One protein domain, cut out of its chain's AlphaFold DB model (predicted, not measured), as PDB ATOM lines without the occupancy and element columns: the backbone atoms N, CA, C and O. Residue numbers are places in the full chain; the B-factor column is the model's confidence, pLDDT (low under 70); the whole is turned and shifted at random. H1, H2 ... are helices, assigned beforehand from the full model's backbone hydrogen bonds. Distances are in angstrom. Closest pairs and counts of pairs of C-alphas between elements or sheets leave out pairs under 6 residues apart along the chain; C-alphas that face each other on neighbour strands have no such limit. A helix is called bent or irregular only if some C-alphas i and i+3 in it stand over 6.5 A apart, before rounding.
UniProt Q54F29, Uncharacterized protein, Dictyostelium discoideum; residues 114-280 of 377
ATOM      1  N   GLU A 114      58.133  22.057  59.129       89.01
ATOM      2  CA  GLU A 114      59.044  23.109  58.685       89.01
ATOM      3  C   GLU A 114      59.937  22.617  57.542       89.01
ATOM      4  O   GLU A 114      60.080  23.321  56.544       89.01
ATOM      5  N   GLU A 115      60.474  21.394  57.639       90.55
ATOM      6  CA  GLU A 115      61.233  20.763  56.552       90.55
ATOM      7  C   GLU A 115      60.357  20.551  55.307       90.55
ATOM      8  O   GLU A 115      60.821  20.759  54.184       90.55
ATOM      9  N   ALA A 116      59.081  20.191  55.490       91.92
ATOM     10  CA  ALA A 116      58.133  20.023  54.392       91.92
ATOM     11  C   ALA A 116      57.818  21.354  53.692       91.92
ATOM     12  O   ALA A 116      57.849  21.417  52.463       91.92
ATOM     13  N   LEU A 117      57.548  22.421  54.455       89.35
ATOM     14  CA  LEU A 117      57.329  23.774  53.928       89.35
ATOM     15  C   LEU A 117      58.544  24.282  53.153       89.35
ATOM     16  O   LEU A 117      58.411  24.877  52.081       89.35
ATOM     17  N   ASP A 118      59.726  24.054  53.710       87.26
ATOM     18  CA  ASP A 118      60.986  24.474  53.131       87.26
ATOM     19  C   ASP A 118      61.267  23.759  51.798       87.26
ATOM     20  O   ASP A 118      61.483  24.422  50.779       87.26
ATOM     21  N   TRP A 119      61.141  22.426  51.778       90.18
ATOM     22  CA  TRP A 119      61.224  21.607  50.562       90.18
ATOM     23  C   TRP A 119      60.217  22.059  49.504       90.18
ATOM     24  O   TRP A 119      60.589  22.303  48.360       90.18
ATOM     25  N   TYR A 120      58.955  22.240  49.893       91.46
ATOM     26  CA  TYR A 120      57.876  22.640  48.994       91.46
ATOM     27  C   TYR A 120      58.175  23.972  48.293       91.46
ATOM     28  O   TYR A 120      58.059  24.064  47.074       91.46
ATOM     29  N   THR A 121      58.618  24.996  49.033       86.55
ATOM     30  CA  THR A 121      58.871  26.327  48.445       86.55
ATOM     31  C   THR A 121      60.122  26.403  47.566       86.55
ATOM     32  O   THR A 121      60.292  27.383  46.843       86.55
ATOM     33  N   ARG A 122      61.005  25.398  47.617       85.51
ATOM     34  CA  ARG A 122      62.298  25.398  46.909       85.51
ATOM     35  C   ARG A 122      62.531  24.159  46.051       85.51
ATOM     36  O   ARG A 122      63.630  23.979  45.537       85.51
ATOM     37  N   TYR A 123      61.505  23.337  45.858       92.26
ATOM     38  CA  TYR A 123      61.588  22.071  45.133       92.26
ATOM     39  C   TYR A 123      62.258  22.214  43.766       92.26
ATOM     40  O   TYR A 123      63.119  21.417  43.424       92.26
ATOM     41  N   TYR A 124      61.921  23.248  42.992       91.28
ATOM     42  CA  TYR A 124      62.512  23.422  41.664       91.28
ATOM     43  C   TYR A 124      64.041  23.643  41.691       91.28
ATOM     44  O   TYR A 124      64.711  23.373  40.695       91.28
ATOM     45  N   ILE A 125      64.597  24.141  42.804       86.98
ATOM     46  CA  ILE A 125      66.046  24.309  42.998       86.98
ATOM     47  C   ILE A 125      66.690  22.944  43.251       86.98
ATOM     48  O   ILE A 125      67.795  22.680  42.780       86.98
ATOM     49  N   GLN A 126      65.993  22.078  43.987       86.83
ATOM     50  CA  GLN A 126      66.471  20.759  44.375       86.83
ATOM     51  C   GLN A 126      65.331  19.726  44.316       86.83
ATOM     52  O   GLN A 126      64.685  19.453  45.334       86.83
ATOM     53  N   PRO A 127      65.065  19.152  43.130       91.81
ATOM     54  CA  PRO A 127      63.947  18.235  42.952       91.81
ATOM     55  C   PRO A 127      64.196  16.889  43.640       91.81
ATOM     56  O   PRO A 127      65.114  16.158  43.279       91.81
ATOM     57  N   GLU A 128      63.329  16.532  44.585       93.13
ATOM     58  CA  GLU A 128      63.311  15.228  45.275       93.13
ATOM     59  C   GLU A 128      61.877  14.671  45.246       93.13
ATOM     60  O   GLU A 128      61.133  14.780  46.228       93.13
ATOM     61  N   PRO A 129      61.403  14.174  44.083       94.56
ATOM     62  CA  PRO A 129      60.022  13.718  43.907       94.56
ATOM     63  C   PRO A 129      59.639  12.557  44.838       94.56
ATOM     64  O   PRO A 129      58.465  12.388  45.160       94.56
ATOM     65  N   GLU A 130      60.601  11.765  45.301       94.59
ATOM     66  CA  GLU A 130      60.395  10.694  46.274       94.59
ATOM     67  C   GLU A 130      59.926  11.204  47.646       94.59
ATOM     68  O   GLU A 130      59.196  10.496  48.339       94.59
ATOM     69  N   GLN A 131      60.259  12.448  48.005       95.07
ATOM     70  CA  GLN A 131      59.833  13.082  49.256       95.07
ATOM     71  C   GLN A 131      58.389  13.617  49.193       95.07
ATOM     72  O   GLN A 131      57.820  13.978  50.225       95.07
ATOM     73  N   PHE A 132      57.762  13.627  48.006       96.92
ATOM     74  CA  PHE A 132      56.442  14.227  47.772       96.92
ATOM     75  C   PHE A 132      55.371  13.737  48.748       96.92
ATOM     76  O   PHE A 132      54.650  14.539  49.337       96.92
ATOM     77  N   LEU A 133      55.271  12.421  48.941       95.85
ATOM     78  CA  LEU A 133      54.245  11.828  49.799       95.85
ATOM     79  C   LEU A 133      54.406  12.233  51.261       95.85
ATOM     80  O   LEU A 133      53.426  12.600  51.904       95.85
ATOM     81  N   VAL A 134      55.632  12.175  51.779       94.83
ATOM     82  CA  VAL A 134      55.922  12.515  53.175       94.83
ATOM     83  C   VAL A 134      55.672  14.003  53.415       94.83
ATOM     84  O   VAL A 134      54.967  14.362  54.358       94.83
ATOM     85  N   ALA A 135      56.142  14.861  52.505       94.99
ATOM     86  CA  ALA A 135      55.906  16.298  52.576       94.99
ATOM     87  C   ALA A 135      54.413  16.647  52.533       94.99
ATOM     88  O   ALA A 135      53.924  17.387  53.383       94.99
ATOM     89  N   MET A 136      53.665  16.098  51.569       95.20
ATOM     90  CA  MET A 136      52.238  16.400  51.419       95.20
ATOM     91  C   MET A 136      51.409  15.895  52.599       95.20
ATOM     92  O   MET A 136      50.460  16.567  52.988       95.20
ATOM     93  N   LYS A 137      51.774  14.769  53.225       93.65
ATOM     94  CA  LYS A 137      51.116  14.316  54.461       93.65
ATOM     95  C   LYS A 137      51.258  15.324  55.594       93.65
ATOM     96  O   LYS A 137      50.275  15.604  56.270       93.65
ATOM     97  N   LEU A 138      52.429  15.933  55.752       92.42
ATOM     98  CA  LEU A 138      52.648  16.981  56.753       92.42
ATOM     99  C   LEU A 138      51.916  18.285  56.383       92.42
ATOM    100  O   LEU A 138      51.294  18.921  57.236       92.42
ATOM    101  N   LEU A 139      51.945  18.663  55.101       92.55
ATOM    102  CA  LEU A 139      51.374  19.915  54.583       92.55
ATOM    103  C   LEU A 139      49.850  19.891  54.386       92.55
ATOM    104  O   LEU A 139      49.230  20.944  54.285       92.55
ATOM    105  N   LEU A 140      49.226  18.716  54.344       90.56
ATOM    106  CA  LEU A 140      47.769  18.561  54.223       90.56
ATOM    107  C   LEU A 140      47.138  17.894  55.454       90.56
ATOM    108  O   LEU A 140      45.922  17.956  55.633       90.56
ATOM    109  N   GLY A 141      47.948  17.257  56.302       87.79
ATOM    110  CA  GLY A 141      47.512  16.534  57.493       87.79
ATOM    111  C   GLY A 141      47.324  17.429  58.714       87.79
ATOM    112  O   GLY A 141      47.012  18.620  58.620       87.79
ATOM    113  N   LYS A 142      47.492  16.860  59.909       83.04
ATOM    114  CA  LYS A 142      47.144  17.540  61.166       83.04
ATOM    115  C   LYS A 142      47.997  18.784  61.439       83.04
ATOM    116  O   LYS A 142      47.469  19.755  61.985       83.04
ATOM    117  N   GLN A 143      49.279  18.781  61.063       83.78
ATOM    118  CA  GLN A 143      50.185  19.914  61.298       83.78
ATOM    119  C   GLN A 143      49.746  21.163  60.522       83.78
ATOM    120  O   GLN A 143      49.758  22.256  61.088       83.78
ATOM    121  N   SER A 144      49.246  20.996  59.293       84.06
ATOM    122  CA  SER A 144      48.691  22.097  58.489       84.06
ATOM    123  C   SER A 144      47.585  22.868  59.221       84.06
ATOM    124  O   SER A 144      47.555  24.098  59.217       84.06
ATOM    125  N   LYS A 145      46.718  22.152  59.950       76.93
ATOM    126  CA  LYS A 145      45.610  22.737  60.721       76.93
ATOM    127  C   LYS A 145      46.133  23.581  61.878       76.93
ATOM    128  O   LYS A 145      45.609  24.666  62.127       76.93
ATOM    129  N   THR A 146      47.151  23.091  62.581       81.20
ATOM    130  CA  THR A 146      47.807  23.834  63.664       81.20
ATOM    131  C   THR A 146      48.473  25.093  63.125       81.20
ATOM    132  O   THR A 146      48.270  26.166  63.686       81.20
ATOM    133  N   PHE A 147      49.186  24.979  62.005       82.23
ATOM    134  CA  PHE A 147      49.850  26.105  61.363       82.23
ATOM    135  C   PHE A 147      48.858  27.188  60.924       82.23
ATOM    136  O   PHE A 147      48.994  28.346  61.311       82.23
ATOM    137  N   VAL A 148      47.804  26.819  60.186       79.15
ATOM    138  CA  VAL A 148      46.777  27.778  59.753       79.15
ATOM    139  C   VAL A 148      46.095  28.424  60.960       79.15
ATOM    140  O   VAL A 148      45.921  29.636  60.969       79.15
ATOM    141  N   ARG A 149      45.773  27.668  62.020       78.00
ATOM    142  CA  ARG A 149      45.215  28.244  63.258       78.00
ATOM    143  C   ARG A 149      46.154  29.259  63.904       78.00
ATOM    144  O   ARG A 149      45.691  30.323  64.288       78.00
ATOM    145  N   GLN A 150      47.455  28.976  63.966       77.53
ATOM    146  CA  GLN A 150      48.437  29.930  64.489       77.53
ATOM    147  C   GLN A 150      48.451  31.238  63.687       77.53
ATOM    148  O   GLN A 150      48.491  32.308  64.287       77.53
ATOM    149  N   GLN A 151      48.326  31.165  62.357       73.98
ATOM    150  CA  GLN A 151      48.204  32.353  61.498       73.98
ATOM    151  C   GLN A 151      46.897  33.134  61.735       73.98
ATOM    152  O   GLN A 151      46.833  34.334  61.472       73.98
ATOM    153  N   LEU A 152      45.858  32.473  62.252       74.44
ATOM    154  CA  LEU A 152      44.561  33.075  62.564       74.44
ATOM    155  C   LEU A 152      44.460  33.624  63.998       74.44
ATOM    156  O   LEU A 152      43.532  34.377  64.267       74.44
ATOM    157  N   ASN A 153      45.404  33.323  64.899       71.94
ATOM    158  CA  ASN A 153      45.318  33.677  66.328       71.94
ATOM    159  C   ASN A 153      45.115  35.182  66.607       71.94
ATOM    160  O   ASN A 153      44.548  35.544  67.634       71.94
ATOM    161  N   ASN A 154      45.557  36.060  65.700       66.45
ATOM    162  CA  ASN A 154      45.432  37.517  65.841       66.45
ATOM    163  C   ASN A 154      44.159  38.089  65.191       66.45
ATOM    164  O   ASN A 154      43.979  39.308  65.133       66.45
ATOM    165  N   ILE A 155      43.283  37.235  64.660       65.08
ATOM    166  CA  ILE A 155      42.005  37.631  64.070       65.08
ATOM    167  C   ILE A 155      40.925  37.359  65.104       65.08
ATOM    168  O   ILE A 155      40.702  36.217  65.496       65.08
ATOM    169  N   LYS A 156      40.222  38.410  65.535       64.80
ATOM    170  CA  LYS A 156      38.976  38.210  66.275       64.80
ATOM    171  C   LYS A 156      38.012  37.471  65.351       64.80
ATOM    172  O   LYS A 156      37.710  37.975  64.273       64.80
ATOM    173  N   GLU A 157      37.549  36.290  65.755       59.42
ATOM    174  CA  GLU A 157      36.512  35.529  65.044       59.42
ATOM    175  C   GLU A 157      35.145  36.224  65.193       59.42
ATOM    176  O   GLU A 157      34.208  35.712  65.801       59.42
ATOM    177  N   GLU A 158      35.037  37.445  64.681       63.03
ATOM    178  CA  GLU A 158      33.777  38.161  64.553       63.03
ATOM    179  C   GLU A 158      33.109  37.741  63.232       63.03
ATOM    180  O   GLU A 158      33.765  37.472  62.226       63.03
ATOM    181  N   SER A 159      31.775  37.660  63.216       62.55
ATOM    182  CA  SER A 159      30.989  37.306  62.018       62.55
ATOM    183  C   SER A 159      30.904  38.446  60.994       62.55
ATOM    184  O   SER A 159      30.035  38.459  60.119       62.55
ATOM    185  N   ASP A 160      31.793  39.432  61.098       72.45
ATOM    186  CA  ASP A 160      31.850  40.552  60.185       72.45
ATOM    187  C   ASP A 160      32.561  40.163  58.878       72.45
ATOM    188  O   ASP A 160      33.451  39.312  58.821       72.45
ATOM    189  N   MET A 161      32.167  40.818  57.785       65.67
ATOM    190  CA  MET A 161      32.668  40.491  56.446       65.67
ATOM    191  C   MET A 161      34.190  40.649  56.318       65.67
ATOM    192  O   MET A 161      34.786  39.978  55.478       65.67
ATOM    193  N   LYS A 162      34.828  41.515  57.123       67.29
ATOM    194  CA  LYS A 162      36.278  41.736  57.057       67.29
ATOM    195  C   LYS A 162      37.033  40.566  57.682       67.29
ATOM    196  O   LYS A 162      37.984  40.085  57.071       67.29
ATOM    197  N   SER A 163      36.595  40.074  58.840       67.83
ATOM    198  CA  SER A 163      37.195  38.889  59.467       67.83
ATOM    199  C   SER A 163      37.006  37.646  58.601       67.83
ATOM    200  O   SER A 163      37.975  36.939  58.332       67.83
ATOM    201  N   ILE A 164      35.800  37.438  58.054       68.18
ATOM    202  CA  ILE A 164      35.506  36.344  57.112       68.18
ATOM    203  C   ILE A 164      36.430  36.406  55.885       68.18
ATOM    204  O   ILE A 164      37.044  35.404  55.513       68.18
ATOM    205  N   ALA A 165      36.571  37.585  55.275       66.55
ATOM    206  CA  ALA A 165      37.463  37.793  54.138       66.55
ATOM    207  C   ALA A 165      38.928  37.496  54.492       66.55
ATOM    208  O   ALA A 165      39.599  36.778  53.757       66.55
ATOM    209  N   ARG A 166      39.413  37.982  55.639       68.05
ATOM    210  CA  ARG A 166      40.798  37.774  56.087       68.05
ATOM    211  C   ARG A 166      41.108  36.300  56.361       68.05
ATOM    212  O   ARG A 166      42.157  35.814  55.943       68.05
ATOM    213  N   ILE A 167      40.184  35.576  56.999       71.53
ATOM    214  CA  ILE A 167      40.296  34.123  57.210       71.53
ATOM    215  C   ILE A 167      40.367  33.403  55.856       71.53
ATOM    216  O   ILE A 167      41.259  32.580  55.647       71.53
ATOM    217  N   SER A 168      39.470  33.745  54.921       72.31
ATOM    218  CA  SER A 168      39.432  33.150  53.575       72.31
ATOM    219  C   SER A 168      40.734  33.371  52.819       72.31
ATOM    220  O   SER A 168      41.261  32.444  52.202       72.31
ATOM    221  N   THR A 169      41.272  34.586  52.907       70.76
ATOM    222  CA  THR A 169      42.557  34.968  52.332       70.76
ATOM    223  C   THR A 169      43.660  34.077  52.899       70.76
ATOM    224  O   THR A 169      44.257  33.322  52.137       70.76
ATOM    225  N   ILE A 170      43.866  34.051  54.221       72.37
ATOM    226  CA  ILE A 170      44.936  33.256  54.861       72.37
ATOM    227  C   ILE A 170      44.856  31.772  54.483       72.37
ATOM    228  O   ILE A 170      45.867  31.162  54.132       72.37
ATOM    229  N   GLN A 171      43.656  31.190  54.505       78.98
ATOM    230  CA  GLN A 171      43.457  29.798  54.100       78.98
ATOM    231  C   GLN A 171      43.802  29.574  52.625       78.98
ATOM    232  O   GLN A 171      44.503  28.618  52.294       78.98
ATOM    233  N   SER A 172      43.349  30.460  51.738       80.14
ATOM    234  CA  SER A 172      43.628  30.369  50.303       80.14
ATOM    235  C   SER A 172      45.127  30.466  50.013       80.14
ATOM    236  O   SER A 172      45.634  29.693  49.204       80.14
ATOM    237  N   PHE A 173      45.846  31.350  50.710       78.38
ATOM    238  CA  PHE A 173      47.300  31.512  50.587       78.38
ATOM    239  C   PHE A 173      48.097  30.291  51.000       78.38
ATOM    240  O   PHE A 173      49.180  30.059  50.472       78.38
ATOM    241  N   TYR A 174      47.573  29.521  51.942       83.81
ATOM    242  CA  TYR A 174      48.195  28.274  52.332       83.81
ATOM    243  C   TYR A 174      47.863  27.153  51.334       83.81
ATOM    244  O   TYR A 174      48.756  26.502  50.798       83.81
ATOM    245  N   TYR A 175      46.577  26.949  51.032       87.22
ATOM    246  CA  TYR A 175      46.116  25.757  50.316       87.22
ATOM    247  C   TYR A 175      46.200  25.838  48.789       87.22
ATOM    248  O   TYR A 175      46.507  24.838  48.143       87.22
ATOM    249  N   LEU A 176      45.917  26.988  48.174       89.02
ATOM    250  CA  LEU A 176      45.894  27.081  46.709       89.02
ATOM    251  C   LEU A 176      47.287  26.970  46.072       89.02
ATOM    252  O   LEU A 176      47.396  26.308  45.037       89.02
ATOM    253  N   PRO A 177      48.362  27.506  46.678       91.05
ATOM    254  CA  PRO A 177      49.713  27.208  46.220       91.05
ATOM    255  C   PRO A 177      50.066  25.714  46.334       91.05
ATOM    256  O   PRO A 177      50.654  25.157  45.410       91.05
ATOM    257  N   LEU A 178      49.615  25.006  47.380       93.41
ATOM    258  CA  LEU A 178      49.790  23.545  47.458       93.41
ATOM    259  C   LEU A 178      49.082  22.823  46.302       93.41
ATOM    260  O   LEU A 178      49.641  21.898  45.716       93.41
ATOM    261  N   VAL A 179      47.878  23.268  45.927       93.52
ATOM    262  CA  VAL A 179      47.162  22.744  44.752       93.52
ATOM    263  C   VAL A 179      47.974  22.960  43.476       93.52
ATOM    264  O   VAL A 179      48.174  22.009  42.726       93.52
ATOM    265  N   GLY A 180      48.477  24.175  43.246       95.28
ATOM    266  CA  GLY A 180      49.340  24.492  42.103       95.28
ATOM    267  C   GLY A 180      50.580  23.610  42.017       95.28
ATOM    268  O   GLY A 180      50.922  23.078  40.963       95.28
ATOM    269  N   PHE A 181      51.221  23.379  43.152       97.05
ATOM    270  CA  PHE A 181      52.384  22.511  43.217       97.05
ATOM    271  C   PHE A 181      52.045  21.057  42.898       97.05
ATOM    272  O   PHE A 181      52.723  20.436  42.087       97.05
ATOM    273  N   MET A 182      50.960  20.519  43.467       97.44
ATOM    274  CA  MET A 182      50.492  19.167  43.145       97.44
ATOM    275  C   MET A 182      50.143  19.019  41.659       97.44
ATOM    276  O   MET A 182      50.494  18.008  41.057       97.44
ATOM    277  N   ILE A 183      49.501  20.025  41.055       97.24
ATOM    278  CA  ILE A 183      49.188  20.056  39.617       97.24
ATOM    279  C   ILE A 183      50.454  19.835  38.790       97.24
ATOM    280  O   ILE A 183      50.505  18.930  37.955       97.24
ATOM    281  N   GLU A 184      51.487  20.638  39.031       97.73
ATOM    282  CA  GLU A 184      52.720  20.559  38.256       97.73
ATOM    283  C   GLU A 184      53.516  19.287  38.588       97.73
ATOM    284  O   GLU A 184      54.034  18.637  37.681       97.73
ATOM    285  N   MET A 185      53.520  18.840  39.847       97.60
ATOM    286  CA  MET A 185      54.101  17.550  40.236       97.60
ATOM    287  C   MET A 185      53.445  16.375  39.507       97.60
ATOM    288  O   MET A 185      54.147  15.458  39.072       97.60
ATOM    289  N   PHE A 186      52.122  16.399  39.324       97.36
ATOM    290  CA  PHE A 186      51.399  15.378  38.567       97.36
ATOM    291  C   PHE A 186      51.726  15.420  37.073       97.36
ATOM    292  O   PHE A 186      51.846  14.362  36.453       97.36
ATOM    293  N   ARG A 187      51.931  16.615  36.502       97.13
ATOM    294  CA  ARG A 187      52.396  16.771  35.113       97.13
ATOM    295  C   ARG A 187      53.814  16.240  34.916       97.13
ATOM    296  O   ARG A 187      54.071  15.569  33.921       97.13
ATOM    297  N   GLN A 188      54.716  16.507  35.859       95.68
ATOM    298  CA  GLN A 188      56.107  16.045  35.804       95.68
ATOM    299  C   GLN A 188      56.234  14.533  36.057       95.68
ATOM    300  O   GLN A 188      57.117  13.886  35.496       95.68
ATOM    301  N   ASN A 189      55.341  13.947  36.863       96.42
ATOM    302  CA  ASN A 189      55.434  12.555  37.320       96.42
ATOM    303  C   ASN A 189      54.165  11.726  37.016       96.42
ATOM    304  O   ASN A 189      53.614  11.092  37.922       96.42
ATOM    305  N   PRO A 190      53.705  11.634  35.752       94.75
ATOM    306  CA  PRO A 190      52.411  11.036  35.400       94.75
ATOM    307  C   PRO A 190      52.278   9.555  35.793       94.75
ATOM    308  O   PRO A 190      51.167   9.067  35.991       94.75
ATOM    309  N   LYS A 191      53.402   8.836  35.928       94.71
ATOM    310  CA  LYS A 191      53.443   7.425  36.350       94.71
ATOM    311  C   LYS A 191      53.203   7.229  37.853       94.71
ATOM    312  O   LYS A 191      52.821   6.137  38.255       94.71
ATOM    313  N   GLN A 192      53.427   8.259  38.673       95.63
ATOM    314  CA  GLN A 192      53.286   8.183  40.132       95.63
ATOM    315  C   GLN A 192      51.925   8.680  40.628       95.63
ATOM    316  O   GLN A 192      51.536   8.364  41.750       95.63
ATOM    317  N   VAL A 193      51.185   9.426  39.801       95.69
ATOM    318  CA  VAL A 193      49.954  10.132  40.198       95.69
ATOM    319  C   VAL A 193      48.933   9.211  40.860       95.69
ATOM    320  O   VAL A 193      48.405   9.563  41.907       95.69
ATOM    321  N   GLU A 194      48.657   8.030  40.301       94.75
ATOM    322  CA  GLU A 194      47.661   7.114  40.878       94.75
ATOM    323  C   GLU A 194      48.079   6.601  42.262       94.75
ATOM    324  O   GLU A 194      47.259   6.571  43.184       94.75
ATOM    325  N   LYS A 195      49.364   6.260  42.428       95.70
ATOM    326  CA  LYS A 195      49.932   5.864  43.720       95.70
ATOM    327  C   LYS A 195      49.820   7.012  44.721       95.70
ATOM    328  O   LYS A 195      49.279   6.824  45.807       95.70
ATOM    329  N   TRP A 196      50.279   8.201  44.335       96.31
ATOM    330  CA  TRP A 196      50.259   9.386  45.187       96.31
ATOM    331  C   TRP A 196      48.849   9.779  45.611       96.31
ATOM    332  O   TRP A 196      48.591   9.976  46.795       96.31
ATOM    333  N   TYR A 197      47.922   9.819  44.658       94.69
ATOM    334  CA  TYR A 197      46.519  10.114  44.906       94.69
ATOM    335  C   TYR A 197      45.909   9.126  45.907       94.69
ATOM    336  O   TYR A 197      45.293   9.542  46.889       94.69
ATOM    337  N   LYS A 198      46.108   7.817  45.696       93.25
ATOM    338  CA  LYS A 198      45.583   6.779  46.591       93.25
ATOM    339  C   LYS A 198      46.153   6.920  48.000       93.25
ATOM    340  O   LYS A 198      45.393   6.897  48.960       93.25
ATOM    341  N   GLU A 199      47.466   7.079  48.128       94.17
ATOM    342  CA  GLU A 199      48.113   7.175  49.436       94.17
ATOM    343  C   GLU A 199      47.674   8.419  50.212       94.17
ATOM    344  O   GLU A 199      47.333   8.291  51.385       94.17
ATOM    345  N   LEU A 200      47.603   9.586  49.563       93.45
ATOM    346  CA  LEU A 200      47.157  10.821  50.210       93.45
ATOM    347  C   LEU A 200      45.675  10.773  50.603       93.45
ATOM    348  O   LEU A 200      45.323  11.137  51.717       93.45
ATOM    349  N   THR A 201      44.796  10.293  49.718       90.10
ATOM    350  CA  THR A 201      43.348  10.249  50.005       90.10
ATOM    351  C   THR A 201      42.950   9.137  50.975       90.10
ATOM    352  O   THR A 201      41.905   9.229  51.614       90.10
ATOM    353  N   SER A 202      43.784   8.104  51.122       89.55
ATOM    354  CA  SER A 202      43.613   7.052  52.134       89.55
ATOM    355  C   SER A 202      44.193   7.407  53.509       89.55
ATOM    356  O   SER A 202      43.968   6.670  54.472       89.55
ATOM    357  N   ASP A 203      44.947   8.505  53.616       88.41
ATOM    358  CA  ASP A 203      45.562   8.914  54.873       88.41
ATOM    359  C   ASP A 203      44.517   9.506  55.830       88.41
ATOM    360  O   ASP A 203      43.808  10.462  55.503       88.41
ATOM    361  N   LYS A 204      44.441   8.946  57.043       84.59
ATOM    362  CA  LYS A 204      43.459   9.337  58.065       84.59
ATOM    363  C   LYS A 204      43.630  10.784  58.528       84.59
ATOM    364  O   LYS A 204      42.669  11.380  59.017       84.59
ATOM    365  N   GLU A 205      44.832  11.345  58.415       81.23
ATOM    366  CA  GLU A 205      45.091  12.730  58.808       81.23
ATOM    367  C   GLU A 205      44.603  13.737  57.761       81.23
ATOM    368  O   GLU A 205      44.198  14.844  58.124       81.23
ATOM    369  N   ILE A 206      44.581  13.337  56.487       81.59
ATOM    370  CA  ILE A 206      44.115  14.146  55.352       81.59
ATOM    371  C   ILE A 206      42.595  14.023  55.192       81.59
ATOM    372  O   ILE A 206      41.917  15.017  54.952       81.59
ATOM    373  N   SER A 207      42.033  12.826  55.385       64.26
ATOM    374  CA  SER A 207      40.630  12.508  55.084       64.26
ATOM    375  C   SER A 207      39.582  13.153  56.009       64.26
ATOM    376  O   SER A 207      38.405  12.799  55.939       64.26
ATOM    377  N   THR A 208      39.976  14.027  56.941       54.73
ATOM    378  CA  THR A 208      39.043  14.660  57.888       54.73
ATOM    379  C   THR A 208      38.657  16.067  57.421       54.73
ATOM    380  O   THR A 208      39.546  16.929  57.369       54.73
ATOM    381  N   PRO A 209      37.356  16.349  57.176       52.52
ATOM    382  CA  PRO A 209      36.888  17.669  56.753       52.52
ATOM    383  C   PRO A 209      37.405  18.771  57.679       52.52
ATOM    384  O   PRO A 209      37.334  18.659  58.910       52.52
ATOM    385  N   ILE A 210      37.942  19.848  57.104       47.33
ATOM    386  CA  ILE A 210      38.343  21.029  57.869       47.33
ATOM    387  C   ILE A 210      37.095  21.859  58.132       47.33
ATOM    388  O   ILE A 210      36.789  22.726  57.327       47.33
ATOM    389  N   LYS A 211      36.414  21.662  59.267       42.82
ATOM    390  CA  LYS A 211      35.383  22.615  59.711       42.82
ATOM    391  C   LYS A 211      35.996  24.008  59.814       42.82
ATOM    392  O   LYS A 211      36.706  24.303  60.775       42.82
ATOM    393  N   SER A 212      35.743  24.850  58.822       42.35
ATOM    394  CA  SER A 212      36.072  26.268  58.847       42.35
ATOM    395  C   SER A 212      34.785  27.083  58.803       42.35
ATOM    396  O   SER A 212      33.779  26.628  58.256       42.35
ATOM    397  N   GLY A 213      34.813  28.308  59.338       38.77
ATOM    398  CA  GLY A 213      33.687  29.248  59.237       38.77
ATOM    399  C   GLY A 213      33.285  29.604  57.795       38.77
ATOM    400  O   GLY A 213      32.269  30.257  57.591       38.77
ATOM    401  N   LEU A 214      34.053  29.156  56.795       35.23
ATOM    402  CA  LEU A 214      33.854  29.390  55.364       35.23
ATOM    403  C   LEU A 214      33.439  28.131  54.582       35.23
ATOM    404  O   LEU A 214      33.378  28.159  53.354       35.23
ATOM    405  N   GLY A 215      33.120  27.041  55.283       39.35
ATOM    406  CA  GLY A 215      32.842  25.733  54.692       39.35
ATOM    407  C   GLY A 215      34.017  24.775  54.855       39.35
ATOM    408  O   GLY A 215      35.136  25.177  55.189       39.35
ATOM    409  N   ASP A 216      33.748  23.487  54.671       43.97
ATOM    410  CA  ASP A 216      34.757  22.454  54.844       43.97
ATOM    411  C   ASP A 216      35.798  22.533  53.714       43.97
ATOM    412  O   ASP A 216      35.565  22.029  52.616       43.97
ATOM    413  N   LEU A 217      36.949  23.175  53.948       57.49
ATOM    414  CA  LEU A 217      38.103  23.086  53.042       57.49
ATOM    415  C   LEU A 217      38.740  21.707  53.232       57.49
ATOM    416  O   LEU A 217      39.722  21.549  53.941       57.49
ATOM    417  N   ASP A 218      38.122  20.675  52.673       72.00
ATOM    418  CA  ASP A 218      38.622  19.307  52.761       72.00
ATOM    419  C   ASP A 218      39.941  19.167  51.980       72.00
ATOM    420  O   ASP A 218      40.018  19.499  50.794       72.00
ATOM    421  N   ALA A 219      40.989  18.654  52.627       83.93
ATOM    422  CA  ALA A 219      42.271  18.409  51.977       83.93
ATOM    423  C   ALA A 219      42.138  17.414  50.810       83.93
ATOM    424  O   ALA A 219      42.813  17.563  49.790       83.93
ATOM    425  N   VAL A 220      41.195  16.469  50.891       85.42
ATOM    426  CA  VAL A 220      40.854  15.583  49.768       85.42
ATOM    427  C   VAL A 220      40.271  16.378  48.598       85.42
ATOM    428  O   VAL A 220      40.595  16.101  47.445       85.42
ATOM    429  N   MET A 221      39.469  17.413  48.860       83.67
ATOM    430  CA  MET A 221      38.937  18.289  47.812       83.67
ATOM    431  C   MET A 221      40.041  19.107  47.130       83.67
ATOM    432  O   MET A 221      39.972  19.315  45.919       83.67
ATOM    433  N   LEU A 222      41.083  19.512  47.863       88.46
ATOM    434  CA  LEU A 222      42.271  20.161  47.292       88.46
ATOM    435  C   LEU A 222      43.066  19.203  46.394       88.46
ATOM    436  O   LEU A 222      43.452  19.573  45.285       88.46
ATOM    437  N   ILE A 223      43.261  17.957  46.831       91.55
ATOM    438  CA  ILE A 223      43.903  16.914  46.017       91.55
ATOM    439  C   ILE A 223      43.078  16.654  44.749       91.55
ATOM    440  O   ILE A 223      43.623  16.614  43.646       91.55
ATOM    441  N   ASN A 224      41.755  16.543  44.882       90.02
ATOM    442  CA  ASN A 224      40.851  16.354  43.749       90.02
ATOM    443  C   ASN A 224      40.903  17.528  42.765       90.02
ATOM    444  O   ASN A 224      40.904  17.311  41.554       90.02
ATOM    445  N   LEU A 225      40.982  18.763  43.272       90.20
ATOM    446  CA  LEU A 225      41.176  19.949  42.442       90.20
ATOM    447  C   LEU A 225      42.481  19.856  41.648       90.20
ATOM    448  O   LEU A 225      42.476  20.115  40.447       90.20
ATOM    449  N   ALA A 226      43.577  19.441  42.288       93.94
ATOM    450  CA  ALA A 226      44.853  19.279  41.603       93.94
ATOM    451  C   ALA A 226      44.790  18.219  40.491       93.94
ATOM    452  O   ALA A 226      45.285  18.455  39.390       93.94
ATOM    453  N   VAL A 227      44.122  17.084  40.736       92.97
ATOM    454  CA  VAL A 227      43.900  16.049  39.710       92.97
ATOM    455  C   VAL A 227      43.130  16.618  38.513       92.97
ATOM    456  O   VAL A 227      43.581  16.479  37.379       92.97
ATOM    457  N   LEU A 228      42.014  17.310  38.753       90.06
ATOM    458  CA  LEU A 228      41.189  17.899  37.686       90.06
ATOM    459  C   LEU A 228      41.948  18.930  36.842       90.06
ATOM    460  O   LEU A 228      41.707  19.056  35.647       90.06
ATOM    461  N   LEU A 229      42.837  19.704  37.465       91.94
ATOM    462  CA  LEU A 229      43.528  20.817  36.811       91.94
ATOM    463  C   LEU A 229      44.858  20.430  36.148       91.94
ATOM    464  O   LEU A 229      45.390  21.210  35.347       91.94
ATOM    465  N   ALA A 230      45.394  19.252  36.467       93.41
ATOM    466  CA  ALA A 230      46.626  18.733  35.884       93.41
ATOM    467  C   ALA A 230      46.474  18.317  34.417       93.41
ATOM    468  O   ALA A 230      47.433  18.470  33.664       93.41
ATOM    469  N   GLU A 231      45.283  17.859  34.010       90.90
ATOM    470  CA  GLU A 231      44.918  17.597  32.603       90.90
ATOM    471  C   GLU A 231      45.855  16.604  31.873       90.90
ATOM    472  O   GLU A 231      45.980  16.610  30.650       90.90
ATOM    473  N   THR A 232      46.500  15.700  32.613       91.47
ATOM    474  CA  THR A 232      47.271  14.579  32.053       91.47
ATOM    475  C   THR A 232      46.367  13.377  31.745       91.47
ATOM    476  O   THR A 232      45.323  13.220  32.384       91.47
ATOM    477  N   PRO A 233      46.767  12.447  30.855       93.17
ATOM    478  CA  PRO A 233      46.006  11.217  30.620       93.17
ATOM    479  C   PRO A 233      45.716  10.421  31.906       93.17
ATOM    480  O   PRO A 233      44.597   9.946  32.097       93.17
ATOM    481  N   THR A 234      46.691  10.328  32.822       93.08
ATOM    482  CA  THR A 234      46.517   9.641  34.113       93.08
ATOM    483  C   THR A 234      45.509  10.360  35.007       93.08
ATOM    484  O   THR A 234      44.660   9.717  35.622       93.08
ATOM    485  N   THR A 235      45.566  11.691  35.083       93.41
ATOM    486  CA  THR A 235      44.645  12.455  35.935       93.41
ATOM    487  C   THR A 235      43.228  12.449  35.378       93.41
ATOM    488  O   THR A 235      42.295  12.256  36.147       93.41
ATOM    489  N   ILE A 236      43.061  12.517  34.053       91.31
ATOM    490  CA  ILE A 236      41.760  12.367  33.384       91.31
ATOM    491  C   ILE A 236      41.139  10.994  33.694       91.31
ATOM    492  O   ILE A 236      39.941  10.898  33.969       91.31
ATOM    493  N   ALA A 237      41.942   9.925  33.712       90.11
ATOM    494  CA  ALA A 237      41.463   8.601  34.112       90.11
ATOM    495  C   ALA A 237      41.026   8.561  35.593       90.11
ATOM    496  O   ALA A 237      40.025   7.921  35.930       90.11
ATOM    497  N   LEU A 238      41.736   9.273  36.478       90.40
ATOM    498  CA  LEU A 238      41.370   9.401  37.892       90.40
ATOM    499  C   LEU A 238      40.095  10.222  38.111       90.40
ATOM    500  O   LEU A 238      39.338   9.882  39.017       90.40
ATOM    501  N   GLU A 239      39.802  11.238  37.289       87.55
ATOM    502  CA  GLU A 239      38.581  12.056  37.419       87.55
ATOM    503  C   GLU A 239      37.314  11.199  37.495       87.55
ATOM    504  O   GLU A 239      36.426  11.461  38.307       87.55
ATOM    505  N   SER A 240      37.243  10.143  36.682       82.95
ATOM    506  CA  SER A 240      36.092   9.236  36.666       82.95
ATOM    507  C   SER A 240      35.951   8.466  37.985       82.95
ATOM    508  O   SER A 240      34.837   8.306  38.484       82.95
ATOM    509  N   LYS A 241      37.076   8.046  38.587       84.83
ATOM    510  CA  LYS A 241      37.108   7.378  39.902       84.83
ATOM    511  C   LYS A 241      36.767   8.345  41.042       84.83
ATOM    512  O   LYS A 241      36.099   7.970  42.000       84.83
ATOM    513  N   ILE A 242      37.206   9.598  40.939       84.99
ATOM    514  CA  ILE A 242      36.867  10.655  41.901       84.99
ATOM    515  C   ILE A 242      35.357  10.887  41.889       84.99
ATOM    516  O   ILE A 242      34.709  10.826  42.931       84.99
ATOM    517  N   LEU A 243      34.785  11.098  40.703       79.58
ATOM    518  CA  LEU A 243      33.359  11.358  40.531       79.58
ATOM    519  C   LEU A 243      32.480  10.213  41.038       79.58
ATOM    520  O   LEU A 243      31.436  10.489  41.629       79.58
ATOM    521  N   SER A 244      32.909   8.953  40.883       79.96
ATOM    522  CA  SER A 244      32.146   7.812  41.402       79.96
ATOM    523  C   SER A 244      31.955   7.840  42.916       79.96
ATOM    524  O   SER A 244      30.924   7.375  43.389       79.96
ATOM    525  N   ASN A 245      32.875   8.453  43.666       77.41
ATOM    526  CA  ASN A 245      32.756   8.582  45.123       77.41
ATOM    527  C   ASN A 245      31.709   9.627  45.552       77.41
ATOM    528  O   ASN A 245      31.299   9.643  46.709       77.41
ATOM    529  N   TYR A 246      31.268  10.499  44.638       72.83
ATOM    530  CA  TYR A 246      30.227  11.509  44.879       72.83
ATOM    531  C   TYR A 246      28.841  11.078  44.374       72.83
ATOM    532  O   TYR A 246      27.863  11.843  44.445       72.83
ATOM    533  N   TYR A 247      28.753   9.873  43.814       80.11
ATOM    534  CA  TYR A 247      27.502   9.280  43.381       80.11
ATOM    535  C   TYR A 247      26.905   8.435  44.500       80.11
ATOM    536  O   TYR A 247      27.588   7.654  45.150       80.11
ATOM    537  N   ASN A 248      25.603   8.584  44.683       81.38
ATOM    538  CA  ASN A 248      24.788   7.709  45.504       81.38
ATOM    539  C   ASN A 248      24.164   6.637  44.606       81.38
ATOM    540  O   ASN A 248      23.916   6.881  43.421       81.38
ATOM    541  N   ASP A 249      23.779   5.502  45.188       83.39
ATOM    542  CA  ASP A 249      23.116   4.405  44.462       83.39
ATOM    543  C   ASP A 249      21.831   4.843  43.734       83.39
ATOM    544  O   ASP A 249      21.429   4.242  42.742       83.39
ATOM    545  N   LYS A 250      21.199   5.929  44.203       88.10
ATOM    546  CA  LYS A 250      19.966   6.506  43.642       88.10
ATOM    547  C   LYS A 250      20.191   7.502  42.497       88.10
ATOM    548  O   LYS A 250      19.215   7.990  41.933       88.10
ATOM    549  N   ASP A 251      21.432   7.871  42.178       86.62
ATOM    550  CA  ASP A 251      21.688   8.850  41.120       86.62
ATOM    551  C   ASP A 251      21.413   8.264  39.727       86.62
ATOM    552  O   ASP A 251      22.057   7.300  39.305       86.62
ATOM    553  N   THR A 252      20.506   8.901  38.980       90.41
ATOM    554  CA  THR A 252      20.254   8.586  37.564       90.41
ATOM    555  C   THR A 252      21.447   8.963  36.681       90.41
ATOM    556  O   THR A 252      22.328   9.725  37.095       90.41
ATOM    557  N   ALA A 253      21.480   8.468  35.440       89.85
ATOM    558  CA  ALA A 253      22.521   8.821  34.472       89.85
ATOM    559  C   ALA A 253      22.608  10.346  34.245       89.85
ATOM    560  O   ALA A 253      23.703  10.910  34.209       89.85
ATOM    561  N   GLU A 254      21.464  11.031  34.181       91.08
ATOM    562  CA  GLU A 254      21.380  12.487  34.044       91.08
ATOM    563  C   GLU A 254      21.901  13.206  35.294       91.08
ATOM    564  O   GLU A 254      22.662  14.167  35.170       91.08
ATOM    565  N   SER A 255      21.558  12.725  36.500       88.73
ATOM    566  CA  SER A 255      22.083  13.273  37.763       88.73
ATOM    567  C   SER A 255      23.607  13.149  37.826       88.73
ATOM    568  O   SER A 255      24.303  14.120  38.132       88.73
ATOM    569  N   LYS A 256      24.150  11.977  37.466       85.52
ATOM    570  CA  LYS A 256      25.601  11.725  37.426       85.52
ATOM    571  C   LYS A 256      26.311  12.653  36.443       85.52
ATOM    572  O   LYS A 256      27.340  13.232  36.800       85.52
ATOM    573  N   LYS A 257      25.740  12.847  35.247       89.06
ATOM    574  CA  LYS A 257      26.254  13.786  34.238       89.06
ATOM    575  C   LYS A 257      26.248  15.226  34.756       89.06
ATOM    576  O   LYS A 257      27.279  15.888  34.701       89.06
ATOM    577  N   LEU A 258      25.140  15.681  35.345       85.97
ATOM    578  CA  LEU A 258      25.033  17.027  35.913       85.97
ATOM    579  C   LEU A 258      26.036  17.255  37.057       85.97
ATOM    580  O   LEU A 258      26.643  18.321  37.153       85.97
ATOM    581  N   LYS A 259      26.228  16.263  37.935       80.47
ATOM    582  CA  LYS A 259      27.241  16.311  39.003       80.47
ATOM    583  C   LYS A 259      28.656  16.415  38.432       80.47
ATOM    584  O   LYS A 259      29.428  17.249  38.899       80.47
ATOM    585  N   ALA A 260      28.973  15.625  37.406       83.12
ATOM    586  CA  ALA A 260      30.263  15.684  36.723       83.12
ATOM    587  C   ALA A 260      30.510  17.056  36.080       83.12
ATOM    588  O   ALA A 260      31.577  17.640  36.262       83.12
ATOM    589  N   GLU A 261      29.512  17.609  35.389       86.13
ATOM    590  CA  GLU A 261      29.582  18.944  34.785       86.13
ATOM    591  C   GLU A 261      29.790  20.038  35.838       86.13
ATOM    592  O   GLU A 261      30.646  20.904  35.659       86.13
ATOM    593  N   LYS A 262      29.075  19.981  36.970       82.12
ATOM    594  CA  LYS A 262      29.263  20.923  38.087       82.12
ATOM    595  C   LYS A 262      30.660  20.832  38.689       82.12
ATOM    596  O   LYS A 262      31.267  21.864  38.964       82.12
ATOM    597  N   PHE A 263      31.173  19.619  38.877       78.87
ATOM    598  CA  PHE A 263      32.502  19.396  39.437       78.87
ATOM    599  C   PHE A 263      33.606  19.937  38.520       78.87
ATOM    600  O   PHE A 263      34.477  20.680  38.969       78.87
ATOM    601  N   LYS A 264      33.511  19.664  37.211       83.61
ATOM    602  CA  LYS A 264      34.421  20.236  36.207       83.61
ATOM    603  C   LYS A 264      34.290  21.754  36.116       83.61
ATOM    604  O   LYS A 264      35.298  22.456  36.097       83.61
ATOM    605  N   GLY A 265      33.063  22.273  36.111       82.15
ATOM    606  CA  GLY A 265      32.791  23.710  36.092       82.15
ATOM    607  C   GLY A 265      33.393  24.438  37.295       82.15
ATOM    608  O   GLY A 265      33.974  25.509  37.131       82.15
ATOM    609  N   TRP A 266      33.324  23.833  38.483       83.08
ATOM    610  CA  TRP A 266      33.964  24.350  39.692       83.08
ATOM    611  C   TRP A 266      35.491  24.406  39.567       83.08
ATOM    612  O   TRP A 266      36.075  25.449  39.862       83.08
ATOM    613  N   ALA A 267      36.136  23.338  39.086       84.32
ATOM    614  CA  ALA A 267      37.586  23.320  38.894       84.32
ATOM    615  C   ALA A 267      38.031  24.389  37.880       84.32
ATOM    616  O   ALA A 267      38.903  25.210  38.168       84.32
ATOM    617  N   VAL A 268      37.360  24.460  36.725       84.74
ATOM    618  CA  VAL A 268      37.632  25.469  35.684       84.74
ATOM    619  C   VAL A 268      37.438  26.894  36.208       84.74
ATOM    620  O   VAL A 268      38.183  27.793  35.818       84.74
ATOM    621  N   ALA A 269      36.477  27.123  37.110       80.64
ATOM    622  CA  ALA A 269      36.290  28.430  37.735       80.64
ATOM    623  C   ALA A 269      37.509  28.858  38.573       80.64
ATOM    624  O   ALA A 269      37.826  30.046  38.597       80.64
ATOM    625  N   GLN A 270      38.245  27.920  39.182       82.06
ATOM    626  CA  GLN A 270      39.473  28.243  39.919       82.06
ATOM    627  C   GLN A 270      40.584  28.751  38.994       82.06
ATOM    628  O   GLN A 270      41.233  29.742  39.320       82.06
ATOM    629  N   LYS A 271      40.735  28.167  37.795       81.36
ATOM    630  CA  LYS A 271      41.666  28.654  36.756       81.36
ATOM    631  C   LYS A 271      41.249  29.984  36.110       81.36
ATOM    632  O   LYS A 271      41.993  30.518  35.299       81.36
ATOM    633  N   LYS A 272      40.067  30.518  36.424       80.23
ATOM    634  CA  LYS A 272      39.574  31.810  35.905       80.23
ATOM    635  C   LYS A 272      39.434  32.876  36.988       80.23
ATOM    636  O   LYS A 272      39.214  34.040  36.667       80.23
ATOM    637  N   SER A 273      39.518  32.487  38.257       80.04
ATOM    638  CA  SER A 273      39.325  33.406  39.370       80.04
ATOM    639  C   SER A 273      40.575  34.245  39.599       80.04
ATOM    640  O   SER A 273      41.655  33.699  39.808       80.04
ATOM    641  N   ILE A 274      40.405  35.566  39.667       74.24
ATOM    642  CA  ILE A 274      41.463  36.511  40.055       74.24
ATOM    643  C   ILE A 274      41.998  36.198  41.463       74.24
ATOM    644  O   ILE A 274      43.175  36.416  41.728       74.24
ATOM    645  N   SER A 275      41.162  35.646  42.351       73.76
ATOM    646  CA  SER A 275      41.573  35.295  43.716       73.76
ATOM    647  C   SER A 275      42.359  33.986  43.793       73.76
ATOM    648  O   SER A 275      43.168  33.817  44.698       73.76
ATOM    649  N   SER A 276      42.100  33.042  42.881       81.78
ATOM    650  CA  SER A 276      42.621  31.673  42.987       81.78
ATOM    651  C   SER A 276      43.766  31.405  42.020       81.78
ATOM    652  O   SER A 276      44.770  30.811  42.408       81.78
ATOM    653  N   LEU A 277      43.635  31.849  40.766       88.48
ATOM    654  CA  LEU A 277      44.590  31.550  39.703       88.48
ATOM    655  C   LEU A 277      46.017  32.001  40.052       88.48
ATOM    656  O   LEU A 277      46.916  31.175  39.919       88.48
ATOM    657  N   PRO A 278      46.267  33.228  40.555       85.80
ATOM    658  CA  PRO A 278      47.628  33.629  40.898       85.80
ATOM    659  C   PRO A 278      48.272  32.730  41.959       85.80
ATOM    660  O   PRO A 278      49.455  32.426  41.874       85.80
ATOM    661  N   LEU A 279      47.489  32.258  42.931       87.25
ATOM    662  CA  LEU A 279      47.979  31.378  43.992       87.25
ATOM    663  C   LEU A 279      48.324  29.989  43.459       87.25
ATOM    664  O   LEU A 279      49.366  29.441  43.805       87.25
ATOM    665  N   ILE A 280      47.497  29.462  42.554       91.51
ATOM    666  CA  ILE A 280      47.782  28.217  41.835       91.51
ATOM    667  C   ILE A 280      49.074  28.363  41.014       91.51
ATOM    668  O   ILE A 280      49.948  27.507  41.096       91.51
TER     669      ILE A 280
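This is residues 114 to 280 of the 377 residues of an uncharacterized protein of Dictyostelium discoideum (UniProt Q54F29). The short helix H6 forms the core, with H5 and H7 folded beside it as hairpins, residues 175 to 187 of the long H4 packed across it, and H8 reaching away from it. H3 folds back beside the other part of H4, H2 packs on H5 with residues 133 to 137, H1 packs on H2 and is apart from H5, and the tiny H9 packs on H4. The printed part has 167 residues, with nine named helices, H1 to H9 in order, and no named strand: class all helix. It is compact, with a radius of gyration of the C-alphas of 16.5 A, and spans 48 by 41 by 31 A.

Start at H1, residues 114 to 122, which touches residues 134 to 139 of H2, residues 129 to 140, closest at the C-alphas of Ala 116 and Ala 135, 4.7 A apart. Look next at H3, residues 142 to 152, and H4, residues 161 to 188, a hairpin at a steep tilt of 38 degrees, closest at C-alphas 148 and 171, 6.9 A apart. H5, residues 193 to 201, touches residues 133 to 137 of H2, with C-alphas 133 and 196 closest at 6.6 A. H6, residues 219 to 230, is the hub, touching four helices. It touches H4 closest at C-alphas 183 and 230, 4.7 A, at a steep tilt of 52 degrees, and makes a hairpin with H5, closest at C-alphas 201 and 220, 5.9 A. It makes another hairpin with H7, residues 233 to 244, closest at C-alphas 227 and 235, 5.3 A. H8, residues 253 to 270, is about perpendicular to H6 at 84 degrees, closest at C-alphas 225 and 267, 6.1 A. H9, residues 277 to 280, touches H4, with C-alphas 180 and 280 closest at 4.0 A. H1 and H8 are apart. Every O i to N i+4 pair is within hydrogen-bond range in H1, H3, H5, H6 and H8; it is 6 of 8 in H2, 22 of 24 in H4 and 6 of 8 in H7, and H9 is too short for such a pair.

Find C-alpha 114 at (59.044, 23.109, 58.685), where H1 begins. H2 is irregular: C-alphas 130 and 133 are 7.2 A apart. From C-alpha 161 at (32.668, 40.491, 56.446), H4 runs 39.7 A, with a kink of 29 degrees near residue 172; it is neither bent nor irregular, but only just, C-alphas 174 and 177 being 6.4 A apart. H8 runs 26.3 A, and H9 ends at C-alpha 280, (47.782, 28.217, 41.835).

The C-alphas of Ile 125 and Lys 250 are the two farthest apart, 49.4 A. The printed part has no cut, and its one long link is residues 202 to 218, between H5 and H6. The mean pLDDT of the printed part is 83.0; residues 154 to 159, 161 to 166 and 207 to 217 are under 70.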